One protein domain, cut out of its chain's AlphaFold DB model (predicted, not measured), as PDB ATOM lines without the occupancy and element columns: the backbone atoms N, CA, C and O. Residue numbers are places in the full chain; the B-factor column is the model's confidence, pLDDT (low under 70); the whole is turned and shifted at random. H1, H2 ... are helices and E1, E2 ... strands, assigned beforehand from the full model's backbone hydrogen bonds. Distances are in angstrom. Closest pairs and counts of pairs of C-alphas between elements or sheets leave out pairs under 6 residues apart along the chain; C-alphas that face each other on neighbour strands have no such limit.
ATOM      1  N   GLU A  56     -46.971   9.245  33.382       81.50
ATOM      2  CA  GLU A  56     -45.693   9.888  33.676       81.50
ATOM      3  C   GLU A  56     -45.817  11.402  33.927       81.50
ATOM      4  O   GLU A  56     -45.193  11.926  34.856       81.50
ATOM      5  N   GLN A  57     -46.639  12.113  33.145       76.00
ATOM      6  CA  GLN A  57     -46.844  13.557  33.306       76.00
ATOM      7  C   GLN A  57     -47.514  13.885  34.640       76.00
ATOM      8  O   GLN A  57     -47.039  14.740  35.392       76.00
ATOM      9  N   LEU A  58     -48.581  13.153  34.970       81.31
ATOM     10  CA  LEU A  58     -49.269  13.303  36.252       81.31
ATOM     11  C   LEU A  58     -48.368  12.921  37.427       81.31
ATOM     12  O   LEU A  58     -48.381  13.601  38.452       81.31
ATOM     13  N   HIS A  59     -47.570  11.860  37.294       83.12
ATOM     14  CA  HIS A  59     -46.655  11.431  38.348       83.12
ATOM     15  C   HIS A  59     -45.610  12.506  38.674       83.12
ATOM     16  O   HIS A  59     -45.381  12.821  39.842       83.12
ATOM     17  N   LYS A  60     -45.009  13.127  37.657       82.06
ATOM     18  CA  LYS A  60     -44.029  14.203  37.857       82.06
ATOM     19  C   LYS A  60     -44.659  15.471  38.445       82.06
ATOM     20  O   LYS A  60     -44.053  16.072  39.325       82.06
ATOM     21  N   LEU A  61     -45.881  15.833  38.043       80.19
ATOM     22  CA  LEU A  61     -46.631  16.924  38.680       80.19
ATOM     23  C   LEU A  61     -46.898  16.642  40.161       80.19
ATOM     24  O   LEU A  61     -46.654  17.489  41.013       80.19
ATOM     25  N   ARG A  62     -47.326  15.422  40.491       83.12
ATOM     26  CA  ARG A  62     -47.532  15.014  41.887       83.12
ATOM     27  C   ARG A  62     -46.237  15.036  42.694       83.12
ATOM     28  O   ARG A  62     -46.248  15.488  43.834       83.12
ATOM     29  N   LYS A  63     -45.115  14.614  42.100       81.62
ATOM     30  CA  LYS A  63     -43.780  14.734  42.712       81.62
ATOM     31  C   LYS A  63     -43.383  16.198  42.948       81.62
ATOM     32  O   LYS A  63     -42.692  16.483  43.915       81.62
ATOM     33  N   GLY A  64     -43.846  17.115  42.099       76.19
ATOM     34  CA  GLY A  64     -43.688  18.562  42.263       76.19
ATOM     35  C   GLY A  64     -44.610  19.198  43.310       76.19
ATOM     36  O   GLY A  64     -44.610  20.416  43.428       76.19
ATOM     37  N   GLY A  65     -45.404  18.412  44.047       80.75
ATOM     38  CA  GLY A  65     -46.292  18.913  45.100       80.75
ATOM     39  C   GLY A  65     -47.698  19.295  44.630       80.75
ATOM     40  O   GLY A  65     -48.498  19.773  45.431       80.75
ATOM     41  N   PHE A  66     -48.048  19.061  43.360       81.62
ATOM     42  CA  PHE A  66     -49.392  19.351  42.863       81.62
ATOM     43  C   PHE A  66     -50.397  18.300  43.353       81.62
ATOM     44  O   PHE A  66     -50.207  17.090  43.181       81.62
ATOM     45  N   ALA A  67     -51.520  18.762  43.908       86.88
ATOM     46  CA  ALA A  67     -52.649  17.895  44.227       86.88
ATOM     47  C   ALA A  67     -53.183  17.210  42.957       86.88
ATOM     48  O   ALA A  67     -53.180  17.791  41.871       86.88
ATOM     49  N   ARG A  68     -53.696  15.979  43.088       84.88
ATOM     50  CA  ARG A  68     -54.153  15.165  41.944       84.88
ATOM     51  C   ARG A  68     -55.158  15.904  41.053       84.88
ATOM     52  O   ARG A  68     -54.999  15.888  39.838       84.88
ATOM     53  N   GLY A  69     -56.157  16.559  41.645       87.06
ATOM     54  CA  GLY A  69     -57.164  17.314  40.891       87.06
ATOM     55  C   GLY A  69     -56.561  18.478  40.101       87.06
ATOM     56  O   GLY A  69     -56.887  18.657  38.930       87.06
ATOM     57  N   LEU A  70     -55.617  19.205  40.709       83.94
ATOM     58  CA  LEU A  70     -54.910  20.308  40.060       83.94
ATOM     59  C   LEU A  70     -54.023  19.808  38.914       83.94
ATOM     60  O   LEU A  70     -54.046  20.384  37.833       83.94
ATOM     61  N   ALA A  71     -53.298  18.705  39.117       85.56
ATOM     62  CA  ALA A  71     -52.472  18.097  38.077       85.56
ATOM     63  C   ALA A  71     -53.305  17.667  36.854       85.56
ATOM     64  O   ALA A  71     -52.912  17.938  35.720       85.56
ATOM     65  N   THR A  72     -54.477  17.059  37.073       84.81
ATOM     66  CA  THR A  72     -55.401  16.685  35.990       84.81
ATOM     67  C   THR A  72     -55.958  17.911  35.271       84.81
ATOM     68  O   THR A  72     -55.906  17.976  34.046       84.81
ATOM     69  N   ALA A  73     -56.440  18.914  36.010       85.50
ATOM     70  CA  ALA A  73     -56.971  20.139  35.414       85.50
ATOM     71  C   ALA A  73     -55.906  20.885  34.591       85.50
ATOM     72  O   ALA A  73     -56.191  21.415  33.517       85.50
ATOM     73  N   LEU A  74     -54.662  20.891  35.069       82.94
ATOM     74  CA  LEU A  74     -53.547  21.546  34.399       82.94
ATOM     75  C   LEU A  74     -53.101  20.781  33.143       82.94
ATOM     76  O   LEU A  74     -52.802  21.400  32.118       82.94
ATOM     77  N   HIS A  75     -53.130  19.449  33.182       83.00
ATOM     78  CA  HIS A  75     -52.953  18.616  31.995       83.00
ATOM     79  C   HIS A  75     -54.031  18.904  30.935       83.00
ATOM     80  O   HIS A  75     -53.710  19.201  29.784       83.00
ATOM     81  N   ASP A  76     -55.304  18.909  31.326       83.06
ATOM     82  CA  ASP A  76     -56.422  19.160  30.408       83.06
ATOM     83  C   ASP A  76     -56.392  20.586  29.833       83.06
ATOM     84  O   ASP A  76     -56.741  20.819  28.669       83.06
ATOM     85  N   SER A  77     -55.907  21.542  30.630       83.12
ATOM     86  CA  SER A  77     -55.592  22.903  30.195       83.12
ATOM     87  C   SER A  77     -54.520  22.918  29.102       83.12
ATOM     88  O   SER A  77     -54.684  23.647  28.128       83.12
ATOM     89  N   CYS A  78     -53.467  22.092  29.192       79.56
ATOM     90  CA  CYS A  78     -52.423  22.027  28.153       79.56
ATOM     91  C   CYS A  78     -52.983  21.561  26.809       79.56
ATOM     92  O   CYS A  78     -52.599  22.079  25.765       79.56
ATOM     93  N   ALA A  79     -53.898  20.590  26.835       76.44
ATOM     94  CA  ALA A  79     -54.550  20.101  25.624       76.44
ATOM     95  C   ALA A  79     -55.522  21.134  25.026       76.44
ATOM     96  O   ALA A  79     -55.753  21.140  23.819       76.44
ATOM     97  N   SER A  80     -56.103  21.996  25.866       83.12
ATOM     98  CA  SER A  80     -57.097  22.995  25.456       83.12
ATOM     99  C   SER A  80     -56.474  24.315  24.992       83.12
ATOM    100  O   SER A  80     -57.062  25.007  24.162       83.12
ATOM    101  N   PHE A  81     -55.301  24.669  25.521       80.50
ATOM    102  CA  PHE A  81     -54.615  25.931  25.259       80.50
ATOM    103  C   PHE A  81     -53.163  25.654  24.866       80.50
ATOM    104  O   PHE A  81     -52.298  25.460  25.719       80.50
ATOM    105  N   ALA A  82     -52.895  25.652  23.558       77.62
ATOM    106  CA  ALA A  82     -51.570  25.351  23.011       77.62
ATOM    107  C   ALA A  82     -50.498  26.392  23.381       77.62
ATOM    108  O   ALA A  82     -49.309  26.089  23.337       77.62
ATOM    109  N   VAL A  83     -50.909  27.615  23.734       80.75
ATOM    110  CA  VAL A  83     -50.013  28.722  24.076       80.75
ATOM    111  C   VAL A  83     -50.431  29.318  25.414       80.75
ATOM    112  O   VAL A  83     -51.609  29.590  25.641       80.75
ATOM    113  N   ARG A  84     -49.447  29.549  26.290       79.50
ATOM    114  CA  ARG A  84     -49.610  30.287  27.546       79.50
ATOM    115  C   ARG A  84     -48.713  31.509  27.524       79.50
ATOM    116  O   ARG A  84     -47.496  31.379  27.422       79.50
ATOM    117  N   ILE A  85     -49.330  32.676  27.625       82.19
ATOM    118  CA  ILE A  85     -48.634  33.956  27.704       82.19
ATOM    119  C   ILE A  85     -48.727  34.420  29.151       82.19
ATOM    120  O   ILE A  85     -49.820  34.516  29.703       82.19
ATOM    121  N   TRP A  86     -47.574  34.688  29.752       80.19
ATOM    122  CA  TRP A  86     -47.478  35.248  31.092       80.19
ATOM    123  C   TRP A  86     -47.093  36.714  30.962       80.19
ATOM    124  O   TRP A  86     -46.062  37.034  30.371       80.19
ATOM    125  N   LEU A  87     -47.929  37.597  31.499       83.88
ATOM    126  CA  LEU A  87     -47.610  39.012  31.638       83.88
ATOM    127  C   LEU A  87     -47.080  39.217  33.054       83.88
ATOM    128  O   LEU A  87     -47.769  38.906  34.023       83.88
ATOM    129  N   LEU A  88     -45.840  39.681  33.163       83.38
ATOM    130  CA  LEU A  88     -45.189  39.925  34.445       83.38
ATOM    131  C   LEU A  88     -45.282  41.412  34.779       83.38
ATOM    132  O   LEU A  88     -44.925  42.250  33.950       83.38
ATOM    133  N   ASP A  89     -45.743  41.726  35.990       83.94
ATOM    134  CA  ASP A  89     -45.734  43.095  36.502       83.94
ATOM    135  C   ASP A  89     -44.316  43.489  36.951       83.94
ATOM    136  O   ASP A  89     -43.650  42.739  37.665       83.94
ATOM    137  N   ASN A  90     -43.864  44.674  36.533       83.25
ATOM    138  CA  ASN A  90     -42.611  45.309  36.957       83.25
ATOM    139  C   ASN A  90     -42.874  46.718  37.517       83.25
ATOM    140  O   ASN A  90     -42.092  47.651  37.332       83.25
ATOM    141  N   ASP A  98     -43.445  42.778  51.561       90.44
ATOM    142  CA  ASP A  98     -44.614  42.042  52.045       90.44
ATOM    143  C   ASP A  98     -44.770  40.664  51.381       90.44
ATOM    144  O   ASP A  98     -45.713  39.938  51.690       90.44
ATOM    145  N   GLY A  99     -43.843  40.288  50.497       88.50
ATOM    146  CA  GLY A  99     -43.788  38.952  49.920       88.50
ATOM    147  C   GLY A  99     -43.330  37.901  50.931       88.50
ATOM    148  O   GLY A  99     -42.665  38.198  51.930       88.50
ATOM    149  N   GLN A 100     -43.658  36.643  50.657       91.31
ATOM    150  CA  GLN A 100     -43.273  35.505  51.484       91.31
ATOM    151  C   GLN A 100     -42.680  34.385  50.642       91.31
ATOM    152  O   GLN A 100     -43.181  34.043  49.577       91.31
ATOM    153  N   ARG A 101     -41.612  33.761  51.142       88.44
ATOM    154  CA  ARG A 101     -41.044  32.564  50.517       88.44
ATOM    155  C   ARG A 101     -40.807  31.442  51.506       88.44
ATOM    156  O   ARG A 101     -40.392  31.681  52.640       88.44
ATOM    157  N   ALA A 102     -41.016  30.215  51.044       86.81
ATOM    158  CA  ALA A 102     -40.680  29.013  51.785       86.81
ATOM    159  C   ALA A 102     -39.208  28.649  51.553       86.81
ATOM    160  O   ALA A 102     -38.773  28.435  50.423       86.81
ATOM    161  N   ILE A 103     -38.440  28.558  52.633       87.44
ATOM    162  CA  ILE A 103     -37.069  28.052  52.635       87.44
ATOM    163  C   ILE A 103     -36.975  26.831  53.540       87.44
ATOM    164  O   ILE A 103     -37.796  26.637  54.436       87.44
ATOM    165  N   VAL A 104     -35.949  26.018  53.330       89.25
ATOM    166  CA  VAL A 104     -35.584  24.945  54.253       89.25
ATOM    167  C   VAL A 104     -34.429  25.458  55.106       89.25
ATOM    168  O   VAL A 104     -33.425  25.925  54.571       89.25
ATOM    169  N   ASP A 105     -34.604  25.432  56.424       87.69
ATOM    170  CA  ASP A 105     -33.567  25.815  57.379       87.69
ATOM    171  C   ASP A 105     -32.407  24.803  57.372       87.69
ATOM    172  O   ASP A 105     -32.549  23.684  56.876       87.69
ATOM    173  N   VAL A 106     -31.271  25.146  57.981       87.69
ATOM    174  CA  VAL A 106     -30.092  24.264  58.092       87.69
ATOM    175  C   VAL A 106     -30.408  22.921  58.762       87.69
ATOM    176  O   VAL A 106     -29.730  21.927  58.525       87.69
ATOM    177  N   HIS A 107     -31.480  22.873  59.555       88.31
ATOM    178  CA  HIS A 107     -31.990  21.672  60.216       88.31
ATOM    179  C   HIS A 107     -33.063  20.917  59.412       88.31
ATOM    180  O   HIS A 107     -33.751  20.060  59.963       88.31
ATOM    181  N   GLY A 108     -33.276  21.256  58.137       88.56
ATOM    182  CA  GLY A 108     -34.260  20.589  57.280       88.56
ATOM    183  C   GLY A 108     -35.718  20.993  57.534       88.56
ATOM    184  O   GLY A 108     -36.624  20.425  56.927       88.56
ATOM    185  N   LYS A 109     -35.974  21.965  58.419       89.38
ATOM    186  CA  LYS A 109     -37.335  22.414  58.751       89.38
ATOM    187  C   LYS A 109     -37.814  23.483  57.761       89.38
ATOM    188  O   LYS A 109     -37.064  24.428  57.506       89.38
ATOM    189  N   PRO A 110     -39.042  23.387  57.221       89.31
ATOM    190  CA  PRO A 110     -39.592  24.430  56.367       89.31
ATOM    191  C   PRO A 110     -39.872  25.692  57.191       89.31
ATOM    192  O   PRO A 110     -40.465  25.629  58.268       89.31
ATOM    193  N   LYS A 111     -39.454  26.848  56.677       91.75
ATOM    194  CA  LYS A 111     -39.664  28.163  57.283       91.75
ATOM    195  C   LYS A 111     -40.132  29.150  56.224       91.75
ATOM    196  O   LYS A 111     -39.603  29.178  55.118       91.75
ATOM    197  N   ILE A 112     -41.089  29.993  56.588       90.56
ATOM    198  CA  ILE A 112     -41.519  31.114  55.754       90.56
ATOM    199  C   ILE A 112     -40.697  32.346  56.138       90.56
ATOM    200  O   ILE A 112     -40.543  32.654  57.322       90.56
ATOM    201  N   VAL A 113     -40.131  33.029  55.146       91.56
ATOM    202  CA  VAL A 113     -39.315  34.235  55.329       91.56
ATOM    203  C   VAL A 113     -39.853  35.357  54.454       91.56
ATOM    204  O   VAL A 113     -40.177  35.131  53.288       91.56
ATOM    205  N   ALA A 114     -39.914  36.563  55.019       93.25
ATOM    206  CA  ALA A 114     -40.293  37.763  54.289       93.25
ATOM    207  C   ALA A 114     -39.309  38.040  53.140       93.25
ATOM    208  O   ALA A 114     -38.089  37.902  53.278       93.25
ATOM    209  N   CYS A 115     -39.838  38.423  51.989       91.44
ATOM    210  CA  CYS A 115     -39.070  38.765  50.804       91.44
ATOM    211  C   CYS A 115     -39.808  39.834  49.994       91.44
ATOM    212  O   CYS A 115     -40.889  40.284  50.360       91.44
ATOM    213  N   THR A 116     -39.206  40.294  48.900       93.00
ATOM    214  CA  THR A 116     -39.933  41.172  47.983       93.00
ATOM    215  C   THR A 116     -40.926  40.364  47.160       93.00
ATOM    216  O   THR A 116     -40.624  39.221  46.799       93.00
ATOM    217  N   ARG A 117     -42.056  40.965  46.772       90.25
ATOM    218  CA  ARG A 117     -43.005  40.335  45.831       90.25
ATOM    219  C   ARG A 117     -42.316  39.849  44.554       90.25
ATOM    220  O   ARG A 117     -42.628  38.779  44.045       90.25
ATOM    221  N   TRP A 118     -41.322  40.592  44.056       89.44
ATOM    222  CA  TRP A 118     -40.510  40.163  42.913       89.44
ATOM    223  C   TRP A 118     -39.774  38.848  43.173       89.44
ATOM    224  O   TRP A 118     -39.720  37.971  42.310       89.44
ATOM    225  N   ARG A 119     -39.191  38.694  44.365       88.06
ATOM    226  CA  ARG A 119     -38.425  37.500  44.722       88.06
ATOM    227  C   ARG A 119     -39.331  36.286  44.877       88.06
ATOM    228  O   ARG A 119     -38.984  35.239  44.338       88.06
ATOM    229  N   GLU A 120     -40.475  36.458  45.532       88.75
ATOM    230  CA  GLU A 120     -41.537  35.450  45.607       88.75
ATOM    231  C   GLU A 120     -41.982  35.015  44.205       88.75
ATOM    232  O   GLU A 120     -41.866  33.841  43.857       88.75
ATOM    233  N   LEU A 121     -42.371  35.966  43.348       86.81
ATOM    234  CA  LEU A 121     -42.818  35.680  41.983       86.81
ATOM    235  C   LEU A 121     -41.748  34.944  41.168       86.81
ATOM    236  O   LEU A 121     -42.047  33.990  40.450       86.81
ATOM    237  N   THR A 122     -40.485  35.356  41.284       86.25
ATOM    238  CA  THR A 122     -39.396  34.710  40.543       86.25
ATOM    239  C   THR A 122     -39.149  33.278  41.032       86.25
ATOM    240  O   THR A 122     -38.792  32.413  40.233       86.25
ATOM    241  N   GLU A 123     -39.301  33.000  42.329       82.88
ATOM    242  CA  GLU A 123     -39.217  31.634  42.858       82.88
ATOM    243  C   GLU A 123     -40.382  30.772  42.358       82.88
ATOM    244  O   GLU A 123     -40.133  29.665  41.875       82.88
ATOM    245  N   THR A 124     -41.606  31.308  42.335       81.25
ATOM    246  CA  THR A 124     -42.782  30.629  41.768       81.25
ATOM    247  C   THR A 124     -42.579  30.286  40.296       81.25
ATOM    248  O   THR A 124     -42.722  29.130  39.918       81.25
ATOM    249  N   VAL A 125     -42.130  31.233  39.466       80.31
ATOM    250  CA  VAL A 125     -41.875  30.979  38.034       80.31
ATOM    251  C   VAL A 125     -40.760  29.945  37.827       80.31
ATOM    252  O   VAL A 125     -40.802  29.158  36.880       80.31
ATOM    253  N   ARG A 126     -39.748  29.898  38.703       76.00
ATOM    254  CA  ARG A 126     -38.699  28.863  38.648       76.00
ATOM    255  C   ARG A 126     -39.227  27.485  39.042       76.00
ATOM    256  O   ARG A 126     -38.879  26.513  38.373       76.00
ATOM    257  N   ALA A 127     -40.054  27.402  40.081       66.75
ATOM    258  CA  ALA A 127     -40.717  26.162  40.481       66.75
ATOM    259  C   ALA A 127     -41.658  25.668  39.372       66.75
ATOM    260  O   ALA A 127     -41.590  24.507  38.955       66.75
ATOM    261  N   ASP A 128     -42.429  26.590  38.799       60.81
ATOM    262  CA  ASP A 128     -43.283  26.338  37.654       60.81
ATOM    263  C   ASP A 128     -42.475  25.935  36.437       60.81
ATOM    264  O   ASP A 128     -42.965  25.124  35.685       60.81
ATOM    265  N   ARG A 129     -41.232  26.375  36.221       52.34
ATOM    266  CA  ARG A 129     -40.415  25.885  35.095       52.34
ATOM    267  C   ARG A 129     -40.033  24.409  35.228       52.34
ATOM    268  O   ARG A 129     -39.885  23.743  34.207       52.34
ATOM    269  N   CYS A 130     -39.920  23.863  36.437       48.28
ATOM    270  CA  CYS A 130     -39.749  22.417  36.625       48.28
ATOM    271  C   CYS A 130     -41.040  21.641  36.313       48.28
ATOM    272  O   CYS A 130     -40.975  20.555  35.738       48.28
ATOM    273  N   ALA A 131     -42.210  22.206  36.623       48.38
ATOM    274  CA  ALA A 131     -43.505  21.617  36.272       48.38
ATOM    275  C   ALA A 131     -43.871  21.842  34.787       48.38
ATOM    276  O   ALA A 131     -44.301  20.934  34.088       48.38
ATOM    277  N   ALA A 132     -43.633  23.038  34.266       46.25
ATOM    278  CA  ALA A 132     -43.898  23.509  32.917       46.25
ATOM    279  C   ALA A 132     -42.847  23.029  31.920       46.25
ATOM    280  O   ALA A 132     -43.193  22.807  30.773       46.25
ATOM    281  N   GLY A 133     -41.607  22.740  32.314       46.41
ATOM    282  CA  GLY A 133     -40.659  22.008  31.465       46.41
ATOM    283  C   GLY A 133     -41.205  20.642  31.032       46.41
ATOM    284  O   GLY A 133     -40.842  20.128  29.980       46.41
ATOM    285  N   LEU A 134     -42.156  20.100  31.797       46.91
ATOM    286  CA  LEU A 134     -42.899  18.894  31.463       46.91
ATOM    287  C   LEU A 134     -44.185  19.135  30.648       46.91
ATOM    288  O   LEU A 134     -44.717  18.205  30.043       46.91
ATOM    289  N   LEU A 135     -44.696  20.368  30.627       46.31
ATOM    290  CA  LEU A 135     -45.995  20.746  30.044       46.31
ATOM    291  C   LEU A 135     -45.897  21.814  28.936       46.31
ATOM    292  O   LEU A 135     -46.907  22.198  28.355       46.31
ATOM    293  N   CYS A 136     -44.700  22.317  28.644       42.34
ATOM    294  CA  CYS A 136     -44.409  23.410  27.719       42.34
ATOM    295  C   CYS A 136     -43.123  23.112  26.938       42.34
ATOM    296  O   CYS A 136     -42.145  23.853  26.990       42.34
ATOM    297  N   LEU A 137     -43.144  22.059  26.122       35.28
ATOM    298  CA  LEU A 137     -42.330  22.025  24.906       35.28
ATOM    299  C   LEU A 137     -43.116  22.721  23.785       35.28
ATOM    300  O   LEU A 137     -43.683  22.040  22.939       35.28
ATOM    301  N   LYS A 138     -43.228  24.059  23.852       37.34
ATOM    302  CA  LYS A 138     -43.546  25.012  22.754       37.34
ATOM    303  C   LYS A 138     -43.995  26.361  23.333       37.34
ATOM    304  O   LYS A 138     -45.144  26.769  23.219       37.34
TER     305      LYS A 138
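AT A GLANCE: This is residues 56 to 90 and 98 to 138 of the 174 residues of the protein "Hypothetical protein" of Chrysotila carterae (UniProt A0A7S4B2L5). The helix H3 runs like a bridge between two hairpins, with the strand hairpin E1 E2 beside its first half and the helical hairpin H1 H2 near its last residues. The frame is loose: H3 touches neither H1 nor H2, and residues 81 to 90 run with no named element to a cut. The printed part has 76 residues, with three named helices and two named strands in the order H1 H2 E1 E2 H3; the sheet, order E1 - E2, is antiparallel and the class is mixed, helices and strands. The whole is loose, with a radius of gyration of the C-alphas of 14.6 A and spans of 39 by 32 by 19 A.

IN THESE COORDINATES: H1, residues 56 to 63, begins at C-alpha 56 (-45.693, 9.888, 33.676). H2, residues 68 to 80, is 18.5 A long. E1, residues 99 to 104, and E2, residues 110 to 115, measure 16.8 A and 15.4 A. H3, residues 117 to 132, is 21.2 A long and ends at C-alpha 132 (-43.898, 23.509, 32.917).

HOW THE PARTS SIT: H1 and H2, a helical hairpin, touch, closest at the C-alphas of Leu 61 and Ala 71, 6.0 A, and run opposite ways at a steep tilt of 43 degrees. H1 and H3 are close but not clearly touching; their closest C-alphas, those of Leu 61 and Ala 131, are 6.1 A apart. H2 and H3 are apart. E1 and E2 form an antiparallel hairpin, with N 101 and O 113 at 2.9 A. The closest C-alphas of E1 and H3 are those of Gly 99 and Arg 117, 4.4 A. Every O i to N i+4 pair is within hydrogen-bond range in H1, H2 and H3.

THE WHOLE: The two farthest C-alphas, those of Ser 80 and His 107, are 42.9 A apart. Residues 91 to 97 are not printed; C-alphas 90 and 98 are 15.6 A apart across the cut. Of the links printed whole, none is long. The pLDDT is under 70 in residues 127 to 138.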